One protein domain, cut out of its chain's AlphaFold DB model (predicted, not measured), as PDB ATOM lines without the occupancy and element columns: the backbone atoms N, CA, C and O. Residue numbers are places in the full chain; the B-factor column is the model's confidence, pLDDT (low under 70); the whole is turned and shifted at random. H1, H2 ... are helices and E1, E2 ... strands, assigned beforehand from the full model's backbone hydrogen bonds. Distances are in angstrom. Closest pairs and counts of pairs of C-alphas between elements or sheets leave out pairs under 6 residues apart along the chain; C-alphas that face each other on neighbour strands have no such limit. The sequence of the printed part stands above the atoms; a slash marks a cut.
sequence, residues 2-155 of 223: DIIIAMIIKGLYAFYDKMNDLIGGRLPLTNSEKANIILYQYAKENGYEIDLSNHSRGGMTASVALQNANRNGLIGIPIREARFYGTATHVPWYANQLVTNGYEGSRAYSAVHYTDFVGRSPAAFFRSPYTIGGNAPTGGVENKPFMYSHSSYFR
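This is residues 2 to 155 of the 223 residues of an uncharacterized protein of Snodgrassella alvi (UniProt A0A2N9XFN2). A small sheet of three parallel strands has two helices, H3 and H4, side by side over one face, while H2 crosses H3 and only grazes the sheet. H1 is a long arm whose residues 2 to 12 stick out free, and the last 44 residues, 112 to 155, wind without a named element, largely beyond the ends where the strands finish. The printed part has 154 residues with four named helices and three named strands in the order H1 H2 E1 H3 E2 H4 E3; the sheet's order is E1 E2 E3, and the class is mixed, helices and strands. The whole is compact, with a radius of gyration of the C-alphas of 15.6 A and spans of 47 by 35 by 24 A.

H1, residues 2 to 22, touches the hub H3, residues 58 to 71, with its residues 17 to 21 alone; the closest C-alphas, of Asp 21 and Val 64, are 5.1 A apart, and the tilt of 36 degrees, the same way, is only just steep. H2, residues 31 to 46, touches H3 with its residues 32 to 37 alone, closest at the C-alphas of Glu 33 and Ala 65, 4.9 A, at a steep tilt of 59 degrees. H1 and H2 are apart. E1, residues 50 to 55, and E2, residues 79 to 85, are parallel at 12 degrees, with N 52 and O 81 within hydrogen-bond range at 2.8 A. E2 and E3, residues 107 to 111, are parallel at 11 degrees, with N 109 and O 82 at 2.8 A. H3 and H4, residues 91 to 101, are on the same face, making two layers, helices on one face of a sheet. H3 runs along the strands over E1, at a height over the sheet of 11.0 A; H4 runs along them over E3, at 9.2 A. H3 and H4 touch at a shallow tilt of 30 degrees, closest at the C-alphas of Asn 70 and Asn 101, 5.8 A. E1, H3, E2 and E2, H4, E3 are strand-helix-strand units, two parallel neighbour strands joined through a helix, each with a right-handed crossover. In the four helices every O i to N i+4 pair is within hydrogen-bond range.

H1 begins at C-alpha 2, (251.984, 141.936, 196.186), and is 30.3 A long. H2 is 22.4 A, E1 16.2 A, H3 19.9 A, E2 17.1 A, H4 14.9 A and E3 13.6 A, ending at C-alpha 111, (222.865, 151.037, 182.695).

The two C-alphas farthest apart, of Glu 45 and Asn 143, are 49.2 A from each other. The printed part has no cut, and no link between named elements is long. Mean pLDDT of the printed part is 82.5; residues 2 to 11, 119, 121 to 130 and 139 to 152 are under 70.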
ATOM      1  N   ASP A   2     253.063 141.083 195.650       55.69
ATOM      2  CA  ASP A   2     251.984 141.936 196.186       55.69
ATOM      3  C   ASP A   2     250.755 142.101 195.280       55.69
ATOM      4  O   ASP A   2     249.631 142.180 195.768       55.69
ATOM      5  N   ILE A   3     250.931 142.080 193.954       53.31
ATOM      6  CA  ILE A   3     249.810 142.200 193.002       53.31
ATOM      7  C   ILE A   3     248.881 140.978 193.077       53.31
ATOM      8  O   ILE A   3     247.661 141.124 193.037       53.31
ATOM      9  N   ILE A   4     249.447 139.779 193.249       53.75
ATOM     10  CA  ILE A   4     248.683 138.526 193.342       53.75
ATOM     11  C   ILE A   4     247.884 138.497 194.650       53.75
ATOM     12  O   ILE A   4     246.690 138.205 194.634       53.75
ATOM     13  N   ILE A   5     248.502 138.888 195.768       52.00
ATOM     14  CA  ILE A   5     247.826 138.979 197.070       52.00
ATOM     15  C   ILE A   5     246.698 140.021 197.023       52.00
ATOM     16  O   ILE A   5     245.574 139.733 197.431       52.00
ATOM     17  N   ALA A   6     246.949 141.204 196.455       52.00
ATOM     18  CA  ALA A   6     245.934 142.246 196.316       52.00
ATOM     19  C   ALA A   6     244.745 141.807 195.439       52.00
ATOM     20  O   ALA A   6     243.600 142.153 195.735       52.00
ATOM     21  N   MET A   7     244.991 141.032 194.377       51.72
ATOM     22  CA  MET A   7     243.932 140.461 193.537       51.72
ATOM     23  C   MET A   7     243.106 139.407 194.281       51.72
ATOM     24  O   MET A   7     241.878 139.450 194.211       51.72
ATOM     25  N   ILE A   8     243.754 138.514 195.038       58.75
ATOM     26  CA  ILE A   8     243.076 137.489 195.848       58.75
ATOM     27  C   ILE A   8     242.176 138.144 196.899       58.75
ATOM     28  O   ILE A   8     241.004 137.793 197.019       58.75
ATOM     29  N   ILE A   9     242.690 139.147 197.616       62.56
ATOM     30  CA  ILE A   9     241.937 139.860 198.652       62.56
ATOM     31  C   ILE A   9     240.718 140.570 198.049       62.56
ATOM     32  O   ILE A   9     239.607 140.434 198.562       62.56
ATOM     33  N   LYS A  10     240.883 141.289 196.929       59.22
ATOM     34  CA  LYS A  10     239.763 141.954 196.237       59.22
ATOM     35  C   LYS A  10     238.704 140.959 195.754       59.22
ATOM     36  O   LYS A  10     237.515 141.254 195.861       59.22
ATOM     37  N   GLY A  11     239.122 139.793 195.259       68.06
ATOM     38  CA  GLY A  11     238.221 138.715 194.851       68.06
ATOM     39  C   GLY A  11     237.418 138.140 196.020       68.06
ATOM     40  O   GLY A  11     236.202 137.998 195.909       68.06
ATOM     41  N   LEU A  12     238.070 137.884 197.159       75.31
ATOM     42  CA  LEU A  12     237.412 137.405 198.379       75.31
ATOM     43  C   LEU A  12     236.369 138.400 198.896       75.31
ATOM     44  O   LEU A  12     235.254 137.993 199.211       75.31
ATOM     45  N   TYR A  13     236.691 139.697 198.926       74.25
ATOM     46  CA  TYR A  13     235.720 140.722 199.313       74.25
ATOM     47  C   TYR A  13     234.533 140.793 198.348       74.25
ATOM     48  O   TYR A  13     233.395 140.834 198.797       74.25
ATOM     49  N   ALA A  14     234.764 140.756 197.033       73.94
ATOM     50  CA  ALA A  14     233.673 140.772 196.059       73.94
ATOM     51  C   ALA A  14     232.765 139.533 196.175       73.94
ATOM     52  O   ALA A  14     231.545 139.657 196.078       73.94
ATOM     53  N   PHE A  15     233.342 138.352 196.419       80.38
ATOM     54  CA  PHE A  15     232.577 137.130 196.677       80.38
ATOM     55  C   PHE A  15     231.773 137.222 197.979       80.38
ATOM     56  O   PHE A  15     230.595 136.869 197.998       80.38
ATOM     57  N   TYR A  16     232.383 137.733 199.051       82.69
ATOM     58  CA  TYR A  16     231.714 137.955 200.330       82.69
ATOM     59  C   TYR A  16     230.519 138.903 200.189       82.69
ATOM     60  O   TYR A  16     229.407 138.548 200.580       82.69
ATOM     61  N   ASP A  17     230.730 140.063 199.562       79.62
ATOM     62  CA  ASP A  17     229.687 141.058 199.298       79.62
ATOM     63  C   ASP A  17     228.550 140.430 198.467       79.62
ATOM     64  O   ASP A  17     227.373 140.650 198.755       79.62
ATOM     65  N   LYS A  18     228.881 139.570 197.490       83.12
ATOM     66  CA  LYS A  18     227.883 138.860 196.680       83.12
ATOM     67  C   LYS A  18     227.075 137.849 197.480       83.12
ATOM     68  O   LYS A  18     225.853 137.809 197.355       83.12
ATOM     69  N   MET A  19     227.732 137.024 198.290       84.38
ATOM     70  CA  MET A  19     227.037 136.086 199.171       84.38
ATOM     71  C   MET A  19     226.116 136.833 200.128       84.38
ATOM     72  O   MET A  19     224.971 136.427 200.313       84.38
ATOM     73  N   ASN A  20     226.583 137.957 200.673       85.62
ATOM     74  CA  ASN A  20     225.780 138.778 201.559       85.62
ATOM     75  C   ASN A  20     224.556 139.365 200.837       85.62
ATOM     76  O   ASN A  20     223.448 139.285 201.364       85.62
ATOM     77  N   ASP A  21     224.734 139.877 199.615       82.44
ATOM     78  CA  ASP A  21     223.656 140.375 198.750       82.44
ATOM     79  C   ASP A  21     222.590 139.296 198.498       82.44
ATOM     80  O   ASP A  21     221.400 139.565 198.650       82.44
ATOM     81  N   LEU A  22     223.010 138.057 198.205       85.31
ATOM     82  CA  LEU A  22     222.103 136.929 197.960       85.31
ATOM     83  C   LEU A  22     221.295 136.518 199.186       85.31
ATOM     84  O   LEU A  22     220.119 136.172 199.065       85.31
ATOM     85  N   ILE A  23     221.910 136.533 200.368       85.56
ATOM     86  CA  ILE A  23     221.240 136.093 201.594       85.56
ATOM     87  C   ILE A  23     220.536 137.232 202.332       85.56
ATOM     88  O   ILE A  23     220.111 137.041 203.474       85.56
ATOM     89  N   GLY A  24     220.384 138.405 201.716       81.56
ATOM     90  CA  GLY A  24     219.623 139.504 202.301       81.56
ATOM     91  C   GLY A  24     220.395 140.379 203.281       81.56
ATOM     92  O   GLY A  24     219.785 140.917 204.199       81.56
ATOM     93  N   GLY A  25     221.717 140.485 203.151       81.75
ATOM     94  CA  GLY A  25     222.581 141.310 203.998       81.75
ATOM     95  C   GLY A  25     222.766 140.767 205.420       81.75
ATOM     96  O   GLY A  25     222.738 141.539 206.384       81.75
ATOM     97  N   ARG A  26     222.756 139.438 205.603       87.56
ATOM     98  CA  ARG A  26     222.774 138.757 206.919       87.56
ATOM     99  C   ARG A  26     224.170 138.546 207.500       87.56
ATOM    100  O   ARG A  26     224.282 138.383 208.710       87.56
ATOM    101  N   LEU A  27     225.207 138.540 206.670       89.94
ATOM    102  CA  LEU A  27     226.586 138.430 207.135       89.94
ATOM    103  C   LEU A  27     227.044 139.750 207.779       89.94
ATOM    104  O   LEU A  27     226.456 140.803 207.495       89.94
ATOM    105  N   PRO A  28     228.094 139.720 208.626       91.25
ATOM    106  CA  PRO A  28     228.706 140.924 209.172       91.25
ATOM    107  C   PRO A  28     228.970 141.984 208.101       91.25
ATOM    108  O   PRO A  28     229.549 141.706 207.053       91.25
ATOM    109  N   LEU A  29     228.540 143.209 208.372       89.50
ATOM    110  CA  LEU A  29     228.648 144.287 207.399       89.50
ATOM    111  C   LEU A  29     230.076 144.823 207.295       89.50
ATOM    112  O   LEU A  29     230.766 145.000 208.307       89.50
ATOM    113  N   THR A  30     230.474 145.172 206.077       89.94
ATOM    114  CA  THR A  30     231.679 145.962 205.818       89.94
ATOM    115  C   THR A  30     231.504 147.402 206.308       89.94
ATOM    116  O   THR A  30     230.393 147.876 206.559       89.94
ATOM    117  N   ASN A  31     232.607 148.145 206.436       91.94
ATOM    118  CA  ASN A  31     232.546 149.547 206.862       91.94
ATOM    119  C   ASN A  31     231.760 150.423 205.875       91.94
ATOM    120  O   ASN A  31     231.025 151.304 206.308       91.94
ATOM    121  N   SER A  32     231.861 150.157 204.569       90.38
ATOM    122  CA  SER A  32     231.100 150.885 203.548       90.38
ATOM    123  C   SER A  32     229.596 150.612 203.640       90.38
ATOM    124  O   SER A  32     228.797 151.533 203.510       90.38
ATOM    125  N   GLU A  33     229.195 149.372 203.927       94.06
ATOM    126  CA  GLU A  33     227.782 149.020 204.128       94.06
ATOM    127  C   GLU A  33     227.213 149.681 205.388       94.06
ATOM    128  O   GLU A  33     226.122 150.246 205.350       94.06
ATOM    129  N   LYS A  34     227.973 149.678 206.493       95.94
ATOM    130  CA  LYS A  34     227.598 150.384 207.729       95.94
ATOM    131  C   LYS A  34     227.478 151.890 207.506       95.94
ATOM    132  O   LYS A  34     226.516 152.492 207.971       95.94
ATOM    133  N   ALA A  35     228.425 152.487 206.784       96.25
ATOM    134  CA  ALA A  35     228.396 153.908 206.456       96.25
ATOM    135  C   ALA A  35     227.136 154.276 205.659       96.25
ATOM    136  O   ALA A  35     226.474 155.251 206.002       96.25
ATOM    137  N   ASN A  36     226.742 153.461 204.672       96.62
ATOM    138  CA  ASN A  36     225.484 153.664 203.947       96.62
ATOM    139  C   ASN A  36     224.269 153.644 204.885       96.62
ATOM    140  O   ASN A  36     223.423 154.523 204.785       96.62
ATOM    141  N   ILE A  37     224.198 152.697 205.826       97.31
ATOM    142  CA  ILE A  37     223.093 152.634 206.802       97.31
ATOM    143  C   ILE A  37     223.056 153.889 207.687       97.31
ATOM    144  O   ILE A  37     221.981 154.433 207.923       97.31
ATOM    145  N   ILE A  38     224.214 154.380 208.139       97.75
ATOM    146  CA  ILE A  38     224.306 155.623 208.924       97.75
ATOM    147  C   ILE A  38     223.792 156.815 208.107       97.75
ATOM    148  O   ILE A  38     222.996 157.604 208.612       97.75
ATOM    149  N   LEU A  39     224.194 156.930 206.837       97.12
ATOM    150  CA  LEU A  39     223.725 157.995 205.945       97.12
ATOM    151  C   LEU A  39     222.217 157.902 205.680       97.12
ATOM    152  O   LEU A  39     221.539 158.926 205.659       97.12
ATOM    153  N   TYR A  40     221.679 156.691 205.525       97.88
ATOM    154  CA  TYR A  40     220.241 156.455 205.372       97.88
ATOM    155  C   TYR A  40     219.453 156.916 206.598       97.88
ATOM    156  O   TYR A  40     218.449 157.615 206.450       97.88
ATOM    157  N   GLN A  41     219.917 156.555 207.797       97.81
ATOM    158  CA  GLN A  41     219.304 156.984 209.053       97.81
ATOM    159  C   GLN A  41     219.347 158.508 209.184       97.81
ATOM    160  O   GLN A  41     218.315 159.132 209.412       97.81
ATOM    161  N   TYR A  42     220.519 159.105 208.962       97.88
ATOM    162  CA  TYR A  42     220.706 160.549 209.052       97.88
ATOM    163  C   TYR A  42     219.792 161.309 208.084       97.88
ATOM    164  O   TYR A  42     219.121 162.260 208.479       97.88
ATOM    165  N   ALA A  43     219.714 160.871 206.825       97.38
ATOM    166  CA  ALA A  43     218.841 161.484 205.831       97.38
ATOM    167  C   ALA A  43     217.362 161.397 206.233       97.38
ATOM    168  O   ALA A  43     216.647 162.394 206.153       97.38
ATOM    169  N   LYS A  44     216.922 160.235 206.734       96.62
ATOM    170  CA  LYS A  44     215.555 160.040 207.226       96.62
ATOM    171  C   LYS A  44     215.225 160.962 208.403       96.62
ATOM    172  O   LYS A  44     214.160 161.568 208.411       96.62
ATOM    173  N   GLU A  45     216.118 161.076 209.383       97.69
ATOM    174  CA  GLU A  45     215.915 161.910 210.578       97.69
ATOM    175  C   GLU A  45     215.877 163.407 210.265       97.69
ATOM    176  O   GLU A  45     215.186 164.160 210.946       97.69
ATOM    177  N   ASN A  46     216.600 163.835 209.229       97.75
ATOM    178  CA  ASN A  46     216.751 165.246 208.875       97.75
ATOM    179  C   ASN A  46     215.908 165.667 207.657       97.75
ATOM    180  O   ASN A  46     215.999 166.812 207.224       97.75
ATOM    181  N   GLY A  47     215.090 164.768 207.101       94.19
ATOM    182  CA  GLY A  47     214.212 165.074 205.968       94.19
ATOM    183  C   GLY A  47     214.938 165.303 204.637       94.19
ATOM    184  O   GLY A  47     214.418 166.015 203.781       94.19
ATOM    185  N   TYR A  48     216.126 164.724 204.450       96.88
ATOM    186  CA  TYR A  48     216.857 164.793 203.181       96.88
ATOM    187  C   TYR A  48     216.448 163.663 202.242       96.88
ATOM    188  O   TYR A  48     216.346 162.517 202.666       96.88
ATOM    189  N   GLU A  49     216.314 163.954 200.952       96.50
ATOM    190  CA  GLU A  49     216.194 162.923 199.920       96.50
ATOM    191  C   GLU A  49     217.570 162.439 199.448       96.50
ATOM    192  O   GLU A  49     218.541 163.197 199.405       96.50
ATOM    193  N   ILE A  50     217.654 161.160 199.079       96.12
ATOM    194  CA  ILE A  50     218.897 160.498 198.688       96.12
ATOM    195  C   ILE A  50     218.844 160.078 197.224       96.12
ATOM    196  O   ILE A  50     217.968 159.325 196.791       96.12
ATOM    197  N   ASP A  51     219.882 160.490 196.508       96.12
ATOM    198  CA  ASP A  51     220.187 160.089 195.147       96.12
ATOM    199  C   ASP A  51     221.464 159.242 195.133       96.12
ATOM    200  O   ASP A  51     222.559 159.735 195.401       96.12
ATOM    201  N   LEU A  52     221.344 157.959 194.797       94.50
ATOM    202  CA  LEU A  52     222.461 157.020 194.795       94.50
ATOM    203  C   LEU A  52     223.028 156.825 193.387       94.50
ATOM    204  O   LEU A  52     222.297 156.685 192.403       94.50
ATOM    205  N   SER A  53     224.356 156.762 193.306       92.69
ATOM    206  CA  SER A  53     225.104 156.424 192.096       92.69
ATOM    207  C   SER A  53     226.047 155.270 192.407       92.69
ATOM    208  O   SER A  53     227.002 155.420 193.167       92.69
ATOM    209  N   ASN A  54     225.753 154.103 191.847       92.31
ATOM    210  CA  ASN A  54     226.405 152.853 192.194       92.31
ATOM    211  C   ASN A  54     227.088 152.258 190.973       92.31
ATOM    212  O   ASN A  54     226.450 151.959 189.965       92.31
ATOM    213  N   HIS A  55     228.388 152.027 191.083       89.31
ATOM    214  CA  HIS A  55     229.185 151.409 190.034       89.31
ATOM    215  C   HIS A  55     229.767 150.089 190.527       89.31
ATOM    216  O   HIS A  55     230.159 149.985 191.692       89.31
ATOM    217  N   SER A  56     229.839 149.076 189.659       87.31
ATOM    218  CA  SER A  56     230.528 147.822 189.982       87.31
ATOM    219  C   SER A  56     230.021 147.169 191.280       87.31
ATOM    220  O   SER A  56     228.810 147.025 191.491       87.31
ATOM    221  N   ARG A  57     230.957 146.803 192.162       86.94
ATOM    222  CA  ARG A  57     230.772 146.324 193.531       86.94
ATOM    223  C   ARG A  57     230.030 147.308 194.430       86.94
ATOM    224  O   ARG A  57     229.347 146.862 195.343       86.94
ATOM    225  N   GLY A  58     230.099 148.611 194.158       87.44
ATOM    226  CA  GLY A  58     229.371 149.628 194.920       87.44
ATOM    227  C   GLY A  58     227.861 149.383 194.938       87.44
ATOM    228  O   GLY A  58     227.208 149.656 195.940       87.44
ATOM    229  N   GLY A  59     227.309 148.760 193.889       89.75
ATOM    230  CA  GLY A  59     225.912 148.333 193.930       89.75
ATOM    231  C   GLY A  59     225.634 147.248 194.967       89.75
ATOM    232  O   GLY A  59     224.599 147.329 195.621       89.75
ATOM    233  N   MET A  60     226.558 146.300 195.188       90.69
ATOM    234  CA  MET A  60     226.391 145.264 196.222       90.69
ATOM    235  C   MET A  60     226.448 145.893 197.602       90.69
ATOM    236  O   MET A  60     225.583 145.621 198.422       90.69
ATOM    237  N   THR A  61     227.372 146.829 197.818       92.69
ATOM    238  CA  THR A  61     227.428 147.632 199.045       92.69
ATOM    239  C   THR A  61     226.107 148.367 199.311       92.69
ATOM    240  O   THR A  61     225.593 148.333 200.428       92.69
ATOM    241  N   ALA A  62     225.515 149.009 198.298       95.44
ATOM    242  CA  ALA A  62     224.223 149.684 198.438       95.44
ATOM    243  C   ALA A  62     223.062 148.704 198.677       95.44
ATOM    244  O   ALA A  62     222.187 148.973 199.502       95.44
ATOM    245  N   SER A  63     223.065 147.569 197.977       95.56
ATOM    246  CA  SER A  63     222.043 146.527 198.082       95.56
ATOM    247  C   SER A  63     222.061 145.839 199.438       95.56
ATOM    248  O   SER A  63     221.029 145.767 200.101       95.56
ATOM    249  N   VAL A  64     223.228 145.396 199.904       95.50
ATOM    250  CA  VAL A  64     223.408 144.788 201.225       95.50
ATOM    251  C   VAL A  64     222.994 145.758 202.326       95.50
ATOM    252  O   VAL A  64     222.255 145.362 203.227       95.50
ATOM    253  N   ALA A  65     223.410 147.025 202.236       96.75
ATOM    254  CA  ALA A  65     223.028 148.048 203.205       96.75
ATOM    255  C   ALA A  65     221.503 148.229 203.277       96.75
ATOM    256  O   ALA A  65     220.943 148.200 204.371       96.75
ATOM    257  N   LEU A  66     220.820 148.350 202.131       97.56
ATOM    258  CA  LEU A  66     219.363 148.513 202.091       97.56
ATOM    259  C   LEU A  66     218.627 147.261 202.596       97.56
ATOM    260  O   LEU A  66     217.688 147.369 203.379       97.56
ATOM    261  N   GLN A  67     219.073 146.068 202.197       96.50
ATOM    262  CA  GLN A  67     218.511 144.797 202.664       96.50
ATOM    263  C   GLN A  67     218.645 144.636 204.180       96.50
ATOM    264  O   GLN A  67     217.699 144.230 204.859       96.50
ATOM    265  N   ASN A  68     219.816 144.975 204.717       97.06
ATOM    266  CA  ASN A  68     220.076 144.937 206.147       97.06
ATOM    267  C   ASN A  68     219.234 145.978 206.899       97.06
ATOM    268  O   ASN A  68     218.616 145.625 207.900       97.06
ATOM    269  N   ALA A  69     219.153 147.214 206.400       96.44
ATOM    270  CA  ALA A  69     218.327 148.267 206.987       96.44
ATOM    271  C   ALA A  69     216.850 147.849 207.060       96.44
ATOM    272  O   ALA A  69     216.289 147.794 208.156       96.44
ATOM    273  N   ASN A  70     216.272 147.417 205.932       96.44
ATOM    274  CA  ASN A  70     214.899 146.915 205.853       96.44
ATOM    275  C   ASN A  70     214.643 145.792 206.867       96.44
ATOM    276  O   ASN A  70     213.646 145.805 207.587       96.44
ATOM    277  N   ARG A  71     215.556 144.816 206.950       94.38
ATOM    278  CA  ARG A  71     215.423 143.678 207.870       94.38
ATOM    279  C   ARG A  71     215.455 144.099 209.339       94.38
ATOM    280  O   ARG A  71     214.776 143.485 210.152       94.38
ATOM    281  N   ASN A  72     216.253 145.105 209.676       95.31
ATOM    282  CA  ASN A  72     216.393 145.601 211.044       95.31
ATOM    283  C   ASN A  72     215.399 146.731 211.373       95.31
ATOM    284  O   ASN A  72     215.572 147.422 212.372       95.31
ATOM    285  N   GLY A  73     214.359 146.926 210.553       95.38
ATOM    286  CA  GLY A  73     213.279 147.881 210.820       95.38
ATOM    287  C   GLY A  73     213.572 149.326 210.412       95.38
ATOM    288  O   GLY A  73     212.703 150.184 210.565       95.38
ATOM    289  N   LEU A  74     214.745 149.610 209.837       96.75
ATOM    290  CA  LEU A  74     215.009 150.891 209.189       96.75
ATOM    291  C   LEU A  74     214.375 150.891 207.791       96.75
ATOM    292  O   LEU A  74     215.031 150.626 206.787       96.75
ATOM    293  N   ILE A  75     213.073 151.168 207.769       96.75
ATOM    294  CA  ILE A  75     212.247 151.367 206.570       96.75
ATOM    295  C   ILE A  75     211.918 152.854 206.380       96.75
ATOM    296  O   ILE A  75     212.169 153.673 207.268       96.75
ATOM    297  N   GLY A  76     211.327 153.223 205.249       96.75
ATOM    298  CA  GLY A  76     210.967 154.599 204.907       96.75
ATOM    299  C   GLY A  76     212.185 155.483 204.648       96.75
ATOM    300  O   GLY A  76     212.122 156.689 204.872       96.75
ATOM    301  N   ILE A  77     213.311 154.893 204.238       97.81
ATOM    302  CA  ILE A  77     214.515 155.636 203.866       97.81
ATOM    303  C   ILE A  77     214.195 156.442 202.598       97.81
ATOM    304  O   ILE A  77     213.752 155.831 201.618       97.81
ATOM    305  N   PRO A  78     214.441 157.763 202.570       96.69
ATOM    306  CA  PRO A  78     214.044 158.654 201.478       96.69
ATOM    307  C   PRO A  78     214.936 158.531 200.229       96.69
ATOM    308  O   PRO A  78     215.527 159.497 199.759       96.69
ATOM    309  N   ILE A  79     215.071 157.321 199.677       97.62
ATOM    310  CA  ILE A  79     215.815 157.066 198.435       97.62
ATOM    311  C   ILE A  79     214.914 157.421 197.256       97.62
ATOM    312  O   ILE A  79     214.007 156.660 196.917       97.62
ATOM    313  N   ARG A  80     215.176 158.553 196.604       96.44
ATOM    314  CA  ARG A  80     214.406 159.016 195.445       96.44
ATOM    315  C   ARG A  80     214.820 158.261 194.187       96.44
ATOM    316  O   ARG A  80     213.992 157.635 193.522       96.44
ATOM    317  N   GLU A  81     216.118 158.243 193.895       95.44
ATOM    318  CA  GLU A  81     216.679 157.544 192.738       95.44
ATOM    319  C   GLU A  81     217.933 156.755 193.108       95.44
ATOM    320  O   GLU A  81     218.871 157.291 193.690       95.44
ATOM    321  N   ALA A  82     217.998 155.493 192.691       96.25
ATOM    322  CA  ALA A  82     219.201 154.677 192.765       96.25
ATOM    323  C   ALA A  82     219.633 154.248 191.364       96.25
ATOM    324  O   ALA A  82     218.949 153.474 190.696       96.25
ATOM    325  N   ARG A  83     220.775 154.759 190.906       94.44
ATOM    326  CA  ARG A  83     221.308 154.515 189.561       94.44
ATOM    327  C   ARG A  83     222.456 153.521 189.634       94.44
ATOM    328  O   ARG A  83     223.350 153.672 190.465       94.44
ATOM    329  N   PHE A  84     222.432 152.517 188.768       92.31
ATOM    330  CA  PHE A  84     223.398 151.427 188.751       92.31
ATOM    331  C   PHE A  84     224.088 151.317 187.395       92.31
ATOM    332  O   PHE A  84     223.431 151.104 186.381       92.31
ATOM    333  N   TYR A  85     225.413 151.390 187.397       89.06
ATOM    334  CA  TYR A  85     226.259 151.388 186.208       89.06
ATOM    335  C   TYR A  85     227.153 150.150 186.216       89.06
ATOM    336  O   TYR A  85     227.997 150.005 187.105       89.06
ATOM    337  N   GLY A  86     226.940 149.226 185.275       84.31
ATOM    338  CA  GLY A  86     227.751 148.009 185.159       84.31
ATOM    339  C   GLY A  86     227.839 147.208 186.458       84.31
ATOM    340  O   GLY A  86     228.896 146.698 186.810       84.31
ATOM    341  N   THR A  87     226.773 147.196 187.256       87.94
ATOM    342  CA  THR A  87     226.863 146.782 188.660       87.94
ATOM    343  C   THR A  87     226.890 145.264 188.860       87.94
ATOM    344  O   THR A  87     226.235 144.517 188.142       87.94
ATOM    345  N   ALA A  88     227.579 144.811 189.912       86.56
ATOM    346  CA  ALA A  88     227.561 143.416 190.356       86.56
ATOM    347  C   ALA A  88     226.254 143.015 191.079       86.56
ATOM    348  O   ALA A  88     226.009 141.827 191.317       86.56
ATOM    349  N   THR A  89     225.408 143.987 191.424       88.94
ATOM    350  CA  THR A  89     224.075 143.748 191.989       88.94
ATOM    351  C   THR A  89     223.069 143.423 190.909       88.94
ATOM    352  O   THR A  89     223.096 143.997 189.824       88.94
ATOM    353  N   HIS A  90     222.120 142.553 191.230       91.00
ATOM    354  CA  HIS A  90     220.960 142.364 190.379       91.00
ATOM    355  C   HIS A  90     219.927 143.466 190.654       91.00
ATOM    356  O   HIS A  90     219.227 143.442 191.670       91.00
ATOM    357  N   VAL A  91     219.844 144.463 189.770       92.81
ATOM    358  CA  VAL A  91     219.032 145.677 189.973       92.81
ATOM    359  C   VAL A  91     217.541 145.376 190.197       92.81
ATOM    360  O   VAL A  91     216.953 146.027 191.060       92.81
ATOM    361  N   PRO A  92     216.912 144.373 189.550       92.88
ATOM    362  CA  PRO A  92     215.532 143.994 189.872       92.88
ATOM    363  C   PRO A  92     215.319 143.590 191.340       92.88
ATOM    364  O   PRO A  92     214.279 143.893 191.927       92.88
ATOM    365  N   TRP A  93     216.299 142.939 191.974       92.19
ATOM    366  CA  TRP A  93     216.212 142.613 193.400       92.19
ATOM    367  C   TRP A  93     216.364 143.851 194.274       92.19
ATOM    368  O   TRP A  93     215.623 143.996 195.245       92.19
ATOM    369  N   TYR A  94     217.247 144.776 193.897       95.44
ATOM    370  CA  TYR A  94     217.339 146.070 194.567       95.44
ATOM    371  C   TYR A  94     216.025 146.861 194.457       95.44
ATOM    372  O   TYR A  94     215.537 147.388 195.454       95.44
ATOM    373  N   ALA A  95     215.389 146.880 193.280       95.94
ATOM    374  CA  ALA A  95     214.084 147.514 193.079       95.94
ATOM    375  C   ALA A  95     213.012 146.927 194.017       95.94
ATOM    376  O   ALA A  95     212.228 147.666 194.611       95.94
ATOM    377  N   ASN A  96     213.026 145.610 194.246       94.81
ATOM    378  CA  ASN A  96     212.153 144.976 195.239       94.81
ATOM    379  C   ASN A  96     212.469 145.404 196.682       94.81
ATOM    380  O   ASN A  96     211.569 145.446 197.516       94.81
ATOM    381  N   GLN A  97     213.720 145.729 197.000       95.81
ATOM    382  CA  GLN A  97     214.086 146.256 198.317       95.81
ATOM    383  C   GLN A  97     213.645 147.704 198.508       95.81
ATOM    384  O   GLN A  97     213.298 148.068 199.626       95.81
ATOM    385  N   LEU A  98     213.572 148.505 197.441       96.31
ATOM    386  CA  LEU A  98     212.913 149.814 197.494       96.31
ATOM    387  C   LEU A  98     211.416 149.672 197.799       96.31
ATOM    388  O   LEU A  98     210.870 150.465 198.562       96.31
ATOM    389  N   VAL A  99     210.762 148.634 197.263       95.06
ATOM    390  CA  VAL A  99     209.372 148.304 197.618       95.06
ATOM    391  C   VAL A  99     209.245 147.943 199.099       95.06
ATOM    392  O   VAL A  99     208.387 148.504 199.769       95.06
ATOM    393  N   THR A 100     210.109 147.069 199.624       94.50
ATOM    394  CA  THR A 100     210.134 146.727 201.060       94.50
ATOM    395  C   THR A 100     210.419 147.947 201.940       94.50
ATOM    396  O   THR A 100     209.823 148.091 203.001       94.50
ATOM    397  N   ASN A 101     211.314 148.830 201.493       96.44
ATOM    398  CA  ASN A 101     211.632 150.075 202.182       96.44
ATOM    399  C   ASN A 101     210.412 151.005 202.261       96.44
ATOM    400  O   ASN A 101     210.252 151.709 203.248       96.44
ATOM    401  N   GLY A 102     209.534 151.003 201.256       94.38
ATOM    402  CA  GLY A 102     208.217 151.638 201.354       94.38
ATOM    403  C   GLY A 102     208.206 153.167 201.257       94.38
ATOM    404  O   GLY A 102     207.173 153.771 201.521       94.38
ATOM    405  N   TYR A 103     209.313 153.805 200.863       95.19
ATOM    406  CA  TYR A 103     209.308 155.232 200.535       95.19
ATOM    407  C   TYR A 103     208.649 155.471 199.168       95.19
ATOM    408  O   TYR A 103     208.921 154.779 198.176       95.19
ATOM    409  N   GLU A 104     207.721 156.422 199.110       92.00
ATOM    410  CA  GLU A 104     206.979 156.706 197.889       92.00
ATOM    411  C   GLU A 104     207.884 157.352 196.827       92.00
ATOM    412  O   GLU A 104     208.859 158.023 197.135       92.00
ATOM    413  N   GLY A 105     207.622 157.090 195.545       89.38
ATOM    414  CA  GLY A 105     208.430 157.666 194.465       89.38
ATOM    415  C   GLY A 105     209.827 157.064 194.253       89.38
ATOM    416  O   GLY A 105     210.419 157.370 193.222       89.38
ATOM    417  N   SER A 106     210.324 156.173 195.125       95.69
ATOM    418  CA  SER A 106     211.622 155.497 194.939       95.69
ATOM    419  C   SER A 106     211.737 154.762 193.601       95.69
ATOM    420  O   SER A 106     210.877 153.944 193.258       95.69
ATOM    421  N   ARG A 107     212.840 154.993 192.877       95.50
ATOM    422  CA  ARG A 107     213.131 154.375 191.570       95.50
ATOM    423  C   ARG A 107     214.535 153.783 191.513       95.50
ATOM    424  O   ARG A 107     215.487 154.386 192.001       95.50
ATOM    425  N   ALA A 108     214.668 152.632 190.856       96.00
ATOM    426  CA  ALA A 108     215.955 152.029 190.523       96.00
ATOM    427  C   ALA A 108     216.182 152.079 189.008       96.00
ATOM    428  O   ALA A 108     215.289 151.736 188.237       96.00
ATOM    429  N   TYR A 109     217.382 152.464 188.585       93.62
ATOM    430  CA  TYR A 109     217.766 152.528 187.180       93.62
ATOM    431  C   TYR A 109     219.018 151.701 186.924       93.62
ATOM    432  O   TYR A 109     219.928 151.679 187.753       93.62
ATOM    433  N   SER A 110     219.095 151.057 185.765       89.81
ATOM    434  CA  SER A 110     220.241 150.250 185.351       89.81
ATOM    435  C   SER A 110     220.801 150.758 184.029       89.81
ATOM    436  O   SER A 110     220.043 151.047 183.112       89.81
ATOM    437  N   ALA A 111     222.123 150.856 183.933       87.06
ATOM    438  CA  ALA A 111     222.865 151.037 182.695       87.06
ATOM    439  C   ALA A 111     223.923 149.934 182.613       87.06
ATOM    440  O   ALA A 111     224.787 149.824 183.488       87.06
ATOM    441  N   VAL A 112     223.846 149.091 181.586       80.81
ATOM    442  CA  VAL A 112     224.723 147.925 181.425       80.81
ATOM    443  C   VAL A 112     225.095 147.777 179.962       80.81
ATOM    444  O   VAL A 112     224.232 147.578 179.105       80.81
ATOM    445  N   HIS A 113     226.394 147.838 179.675       77.88
ATOM    446  CA  HIS A 113     226.890 147.552 178.336       77.88
ATOM    447  C   HIS A 113     226.802 146.053 178.025       77.88
ATOM    448  O   HIS A 113     227.037 145.219 178.902       77.88
ATOM    449  N   TYR A 114     226.539 145.697 176.761       73.19
ATOM    450  CA  TYR A 114     226.411 144.304 176.326       73.19
ATOM    451  C   TYR A 114     227.612 143.456 176.774       73.19
ATOM    452  O   TYR A 114     227.426 142.325 177.220       73.19
ATOM    453  N   THR A 115     228.822 144.013 176.685       70.44
ATOM    454  CA  THR A 115     230.086 143.327 176.994       70.44
ATOM    455  C   THR A 115     230.571 143.514 178.435       70.44
ATOM    456  O   THR A 115     231.671 143.059 178.744       70.44
ATOM    457  N   ASP A 116     229.819 144.191 179.314       74.38
ATOM    458  CA  ASP A 116     230.249 144.400 180.702       74.38
ATOM    459  C   ASP A 116     230.180 143.083 181.487       74.38
ATOM    460  O   ASP A 116     229.105 142.550 181.785       74.38
ATOM    461  N   PHE A 117     231.351 142.556 181.840       74.19
ATOM    462  CA  PHE A 117     231.466 141.282 182.535       74.19
ATOM    463  C   PHE A 117     230.917 141.323 183.964       74.19
ATOM    464  O   PHE A 117     230.459 140.296 184.443       74.19
ATOM    465  N   VAL A 118     230.932 142.473 184.637       75.50
ATOM    466  CA  VAL A 118     230.422 142.617 186.008       75.50
ATOM    467  C   VAL A 118     228.916 142.834 185.992       75.50
ATOM    468  O   VAL A 118     228.193 142.204 186.759       75.50
ATOM    469  N   GLY A 119     228.453 143.707 185.092       68.94
ATOM    470  CA  GLY A 119     227.043 144.050 184.929       68.94
ATOM    471  C   GLY A 119     226.185 142.889 184.430       68.94
ATOM    472  O   GLY A 119     225.043 142.725 184.873       68.94
ATOM    473  N   ARG A 120     226.740 142.085 183.515       72.56
ATOM    474  CA  ARG A 120     226.006 141.059 182.764       72.56
ATOM    475  C   ARG A 120     226.558 139.635 182.890       72.56
ATOM    476  O   ARG A 120     225.770 138.694 182.818       72.56
ATOM    477  N   SER A 121     227.877 139.485 183.042       58.72
ATOM    478  CA  SER A 121     228.687 138.292 182.720       58.72
ATOM    479  C   SER A 121     228.914 138.078 181.206       58.72
ATOM    480  O   SER A 121     227.950 138.010 180.436       58.72
ATOM    481  N   PRO A 122     230.175 137.924 180.743       48.50
ATOM    482  CA  PRO A 122     230.521 137.951 179.319       48.50
ATOM    483  C   PRO A 122     230.212 136.624 178.608       48.50
ATOM    484  O   PRO A 122     229.912 136.615 177.418       48.50
ATOM    485  N   ALA A 123     230.213 135.504 179.331       55.78
ATOM    486  CA  ALA A 123     229.865 134.193 178.798       55.78
ATOM    487  C   ALA A 123     228.400 133.874 179.107       55.78
ATOM    488  O   ALA A 123     228.008 133.876 180.274       55.78
ATOM    489  N   ALA A 124     227.605 133.561 178.076       53.50
ATOM    490  CA  ALA A 124     226.180 133.226 178.196       53.50
ATOM    491  C   ALA A 124     225.885 132.168 179.278       53.50
ATOM    492  O   ALA A 124     224.866 132.253 179.953       53.50
ATOM    493  N   PHE A 125     226.822 131.243 179.493       48.12
ATOM    494  CA  PHE A 125     226.742 130.163 180.478       48.12
ATOM    495  C   PHE A 125     226.970 130.593 181.941       48.12
ATOM    496  O   PHE A 125     226.546 129.899 182.857       48.12
ATOM    497  N   PHE A 126     227.614 131.742 182.178       52.91
ATOM    498  CA  PHE A 126     227.853 132.313 183.515       52.91
ATOM    499  C   PHE A 126     226.961 133.536 183.802       52.91
ATOM    500  O   PHE A 126     227.142 134.212 184.822       52.91
ATOM    501  N   ARG A 127     226.001 133.831 182.909       61.44
ATOM    502  CA  ARG A 127     224.975 134.870 183.084       61.44
ATOM    503  C   ARG A 127     223.993 134.417 184.148       61.44
ATOM    504  O   ARG A 127     223.012 133.737 183.866       61.44
ATOM    505  N   SER A 128     224.287 134.776 185.386       65.75
ATOM    506  CA  SER A 128     223.453 134.416 186.513       65.75
ATOM    507  C   SER A 128     223.430 135.558 187.520       65.75
ATOM    508  O   SER A 128     224.493 136.032 187.927       65.75
ATOM    509  N   PRO A 129     222.245 135.972 187.998       66.56
ATOM    510  CA  PRO A 129     222.165 136.919 189.102       66.56
ATOM    511  C   PRO A 129     222.774 136.332 190.387       66.56
ATOM    512  O   PRO A 129     223.059 137.081 191.318       66.56
ATOM    513  N   TYR A 130     223.031 135.019 190.432       68.50
ATOM    514  CA  TYR A 130     223.694 134.327 191.535       68.50
ATOM    515  C   TYR A 130     225.228 134.416 191.497       68.50
ATOM    516  O   TYR A 130     225.860 134.153 192.514       68.50
ATOM    517  N   THR A 131     225.838 134.813 190.374       70.12
ATOM    518  CA  THR A 131     227.301 134.955 190.257       70.12
ATOM    519  C   THR A 131     227.718 136.421 190.316       70.12
ATOM    520  O   THR A 131     228.325 136.832 191.296       70.12
ATOM    521  N   ILE A 132     227.338 137.238 189.333       73.75
ATOM    522  CA  ILE A 132     227.592 138.689 189.277       73.75
ATOM    523  C   ILE A 132     226.533 139.351 188.396       73.75
ATOM    524  O   ILE A 132     226.227 138.825 187.332       73.75
ATOM    525  N   GLY A 133     225.984 140.487 188.840       76.06
ATOM    526  CA  GLY A 133     225.093 141.376 188.083       76.06
ATOM    527  C   GLY A 133     223.840 140.700 187.521       76.06
ATOM    528  O   GLY A 133     222.741 140.841 188.059       76.06
ATOM    529  N   GLY A 134     224.005 139.964 186.421       78.94
ATOM    530  CA  GLY A 134     222.943 139.235 185.733       78.94
ATOM    531  C   GLY A 134     221.875 140.169 185.174       78.94
ATOM    532  O   GLY A 134     220.718 139.777 185.053       78.94
ATOM    533  N   ASN A 135     222.235 141.425 184.913       84.50
ATOM    534  CA  ASN A 135     221.313 142.450 184.447       84.50
ATOM    535  C   ASN A 135     221.186 142.402 182.919       84.50
ATOM    536  O   ASN A 135     222.133 142.053 182.208       84.50
ATOM    537  N   ALA A 136     220.011 142.774 182.411       81.38
ATOM    538  CA  ALA A 136     219.807 142.943 180.978       81.38
ATOM    539  C   ALA A 136     220.663 144.114 180.453       81.38
ATOM    540  O   ALA A 136     220.797 145.122 181.151       81.38
ATOM    541  N   PRO A 137     221.249 144.003 179.246       77.94
ATOM    542  CA  PRO A 137     221.961 145.119 178.639       77.94
ATOM    543  C   PRO A 137     220.988 146.253 178.308       77.94
ATOM    544  O   PRO A 137     219.877 146.013 177.839       77.94
ATOM    545  N   THR A 138     221.436 147.487 178.495       75.06
ATOM    546  CA  THR A 138     220.714 148.694 178.066       75.06
ATOM    547  C   THR A 138     221.339 149.330 176.826       75.06
ATOM    548  O   THR A 138     220.738 150.212 176.226       75.06
ATOM    549  N   GLY A 139     222.522 148.862 176.416       69.88
ATOM    550  CA  GLY A 139     223.227 149.307 175.217       69.88
ATOM    551  C   GLY A 139     224.383 148.373 174.835       69.88
ATOM    552  O   GLY A 139     224.721 147.451 175.580       69.88
ATOM    553  N   GLY A 140     225.006 148.608 173.676       65.31
ATOM    554  CA  GLY A 140     226.113 147.790 173.147       65.31
ATOM    555  C   GLY A 140     225.692 146.644 172.217       65.31
ATOM    556  O   GLY A 140     224.516 146.296 172.139       65.31
ATOM    557  N   VAL A 141     226.660 146.061 171.497       60.75
ATOM    558  CA  VAL A 141     226.440 145.013 170.472       60.75
ATOM    559  C   VAL A 141     226.758 143.597 170.956       60.75
ATOM    560  O   VAL A 141     227.722 143.371 171.684       60.75
ATOM    561  N   GLU A 142     225.968 142.633 170.474       56.81
ATOM    562  CA  GLU A 142     226.010 141.219 170.874       56.81
ATOM    563  C   GLU A 142     227.239 140.443 170.388       56.81
ATOM    564  O   GLU A 142     227.754 139.575 171.089       56.81
ATOM    565  N   ASN A 143     227.765 140.809 169.221       55.38
ATOM    566  CA  ASN A 143     228.687 139.957 168.467       55.38
ATOM    567  C   ASN A 143     230.154 140.393 168.539       55.38
ATOM    568  O   ASN A 143     230.947 140.041 167.668       55.38
ATOM    569  N   LYS A 144     230.528 141.180 169.551       58.09
ATOM    570  CA  LYS A 144     231.903 141.667 169.707       58.09
ATOM    571  C   LYS A 144     232.431 141.399 171.130       58.09
ATOM    572  O   LYS A 144     232.320 142.265 172.000       58.09
ATOM    573  N   PRO A 145     232.958 140.188 171.404       51.41
ATOM    574  CA  PRO A 145     233.479 139.823 172.723       51.41
ATOM    575  C   PRO A 145     234.701 140.679 173.107       51.41
ATOM    576  O   PRO A 145     235.450 141.116 172.241       51.41
ATOM    577  N   PHE A 146     234.899 140.918 174.411       53.38
ATOM    578  CA  PHE A 146     236.016 141.695 174.995       53.38
ATOM    579  C   PHE A 146     236.076 143.197 174.660       53.38
ATOM    580  O   PHE A 146     237.081 143.842 174.952       53.38
ATOM    581  N   MET A 147     235.024 143.781 174.078       56.50
ATOM    582  CA  MET A 147     235.176 145.074 173.407       56.50
ATOM    583  C   MET A 147     234.903 146.366 174.190       56.50
ATOM    584  O   MET A 147     235.293 147.421 173.694       56.50
ATOM    585  N   TYR A 148     234.305 146.372 175.383       56.72
ATOM    586  CA  TYR A 148     234.377 147.587 176.201       56.72
ATOM    587  C   TYR A 148     234.204 147.390 177.702       56.72
ATOM    588  O   TYR A 148     233.574 146.448 178.186       56.72
ATOM    589  N   SER A 149     234.835 148.367 178.355       57.59
ATOM    590  CA  SER A 149     235.231 148.572 179.724       57.59
ATOM    591  C   SER A 149     234.076 148.888 180.654       57.59
ATOM    592  O   SER A 149     233.377 149.892 180.533       57.59
ATOM    593  N   HIS A 150     234.023 148.084 181.697       69.25
ATOM    594  CA  HIS A 150     233.373 148.362 182.958       69.25
ATOM    595  C   HIS A 150     233.561 149.810 183.482       69.25
ATOM    596  O   HIS A 150     232.777 150.238 184.310       69.25
ATOM    597  N   SER A 151     234.550 150.594 183.030       61.22
ATOM    598  CA  SER A 151     234.961 151.879 183.623       61.22
ATOM    599  C   SER A 151     234.402 153.180 183.018       61.22
ATOM    600  O   SER A 151     234.866 154.241 183.435       61.22
ATOM    601  N   SER A 152     233.486 153.192 182.039       63.81
ATOM    602  CA  SER A 152     233.072 154.480 181.423       63.81
ATOM    603  C   SER A 152     231.600 154.571 181.042       63.81
ATOM    604  O   SER A 152     231.244 154.536 179.870       63.81
ATOM    605  N   TYR A 153     230.756 154.738 182.057       72.00
ATOM    606  CA  TYR A 153     229.342 155.074 181.904       72.00
ATOM    607  C   TYR A 153     229.136 156.592 182.003       72.00
ATOM    608  O   TYR A 153     229.643 157.206 182.941       72.00
ATOM    609  N   PHE A 154     228.372 157.185 181.079       70.06
ATOM    610  CA  PHE A 154     228.051 158.615 181.067       70.06
ATOM    611  C   PHE A 154     226.542 158.820 181.224       70.06
ATOM    612  O   PHE A 154     225.749 158.502 180.340       70.06
ATOM    613  N   ARG A 155     226.119 159.379 182.363       70.94
ATOM    614  CA  ARG A 155     224.696 159.670 182.601       70.94
ATOM    615  C   ARG A 155     224.135 160.636 181.555       70.94
ATOM    616  O   ARG A 155     223.030 160.437 181.066       70.94
TER     617      ARG A 155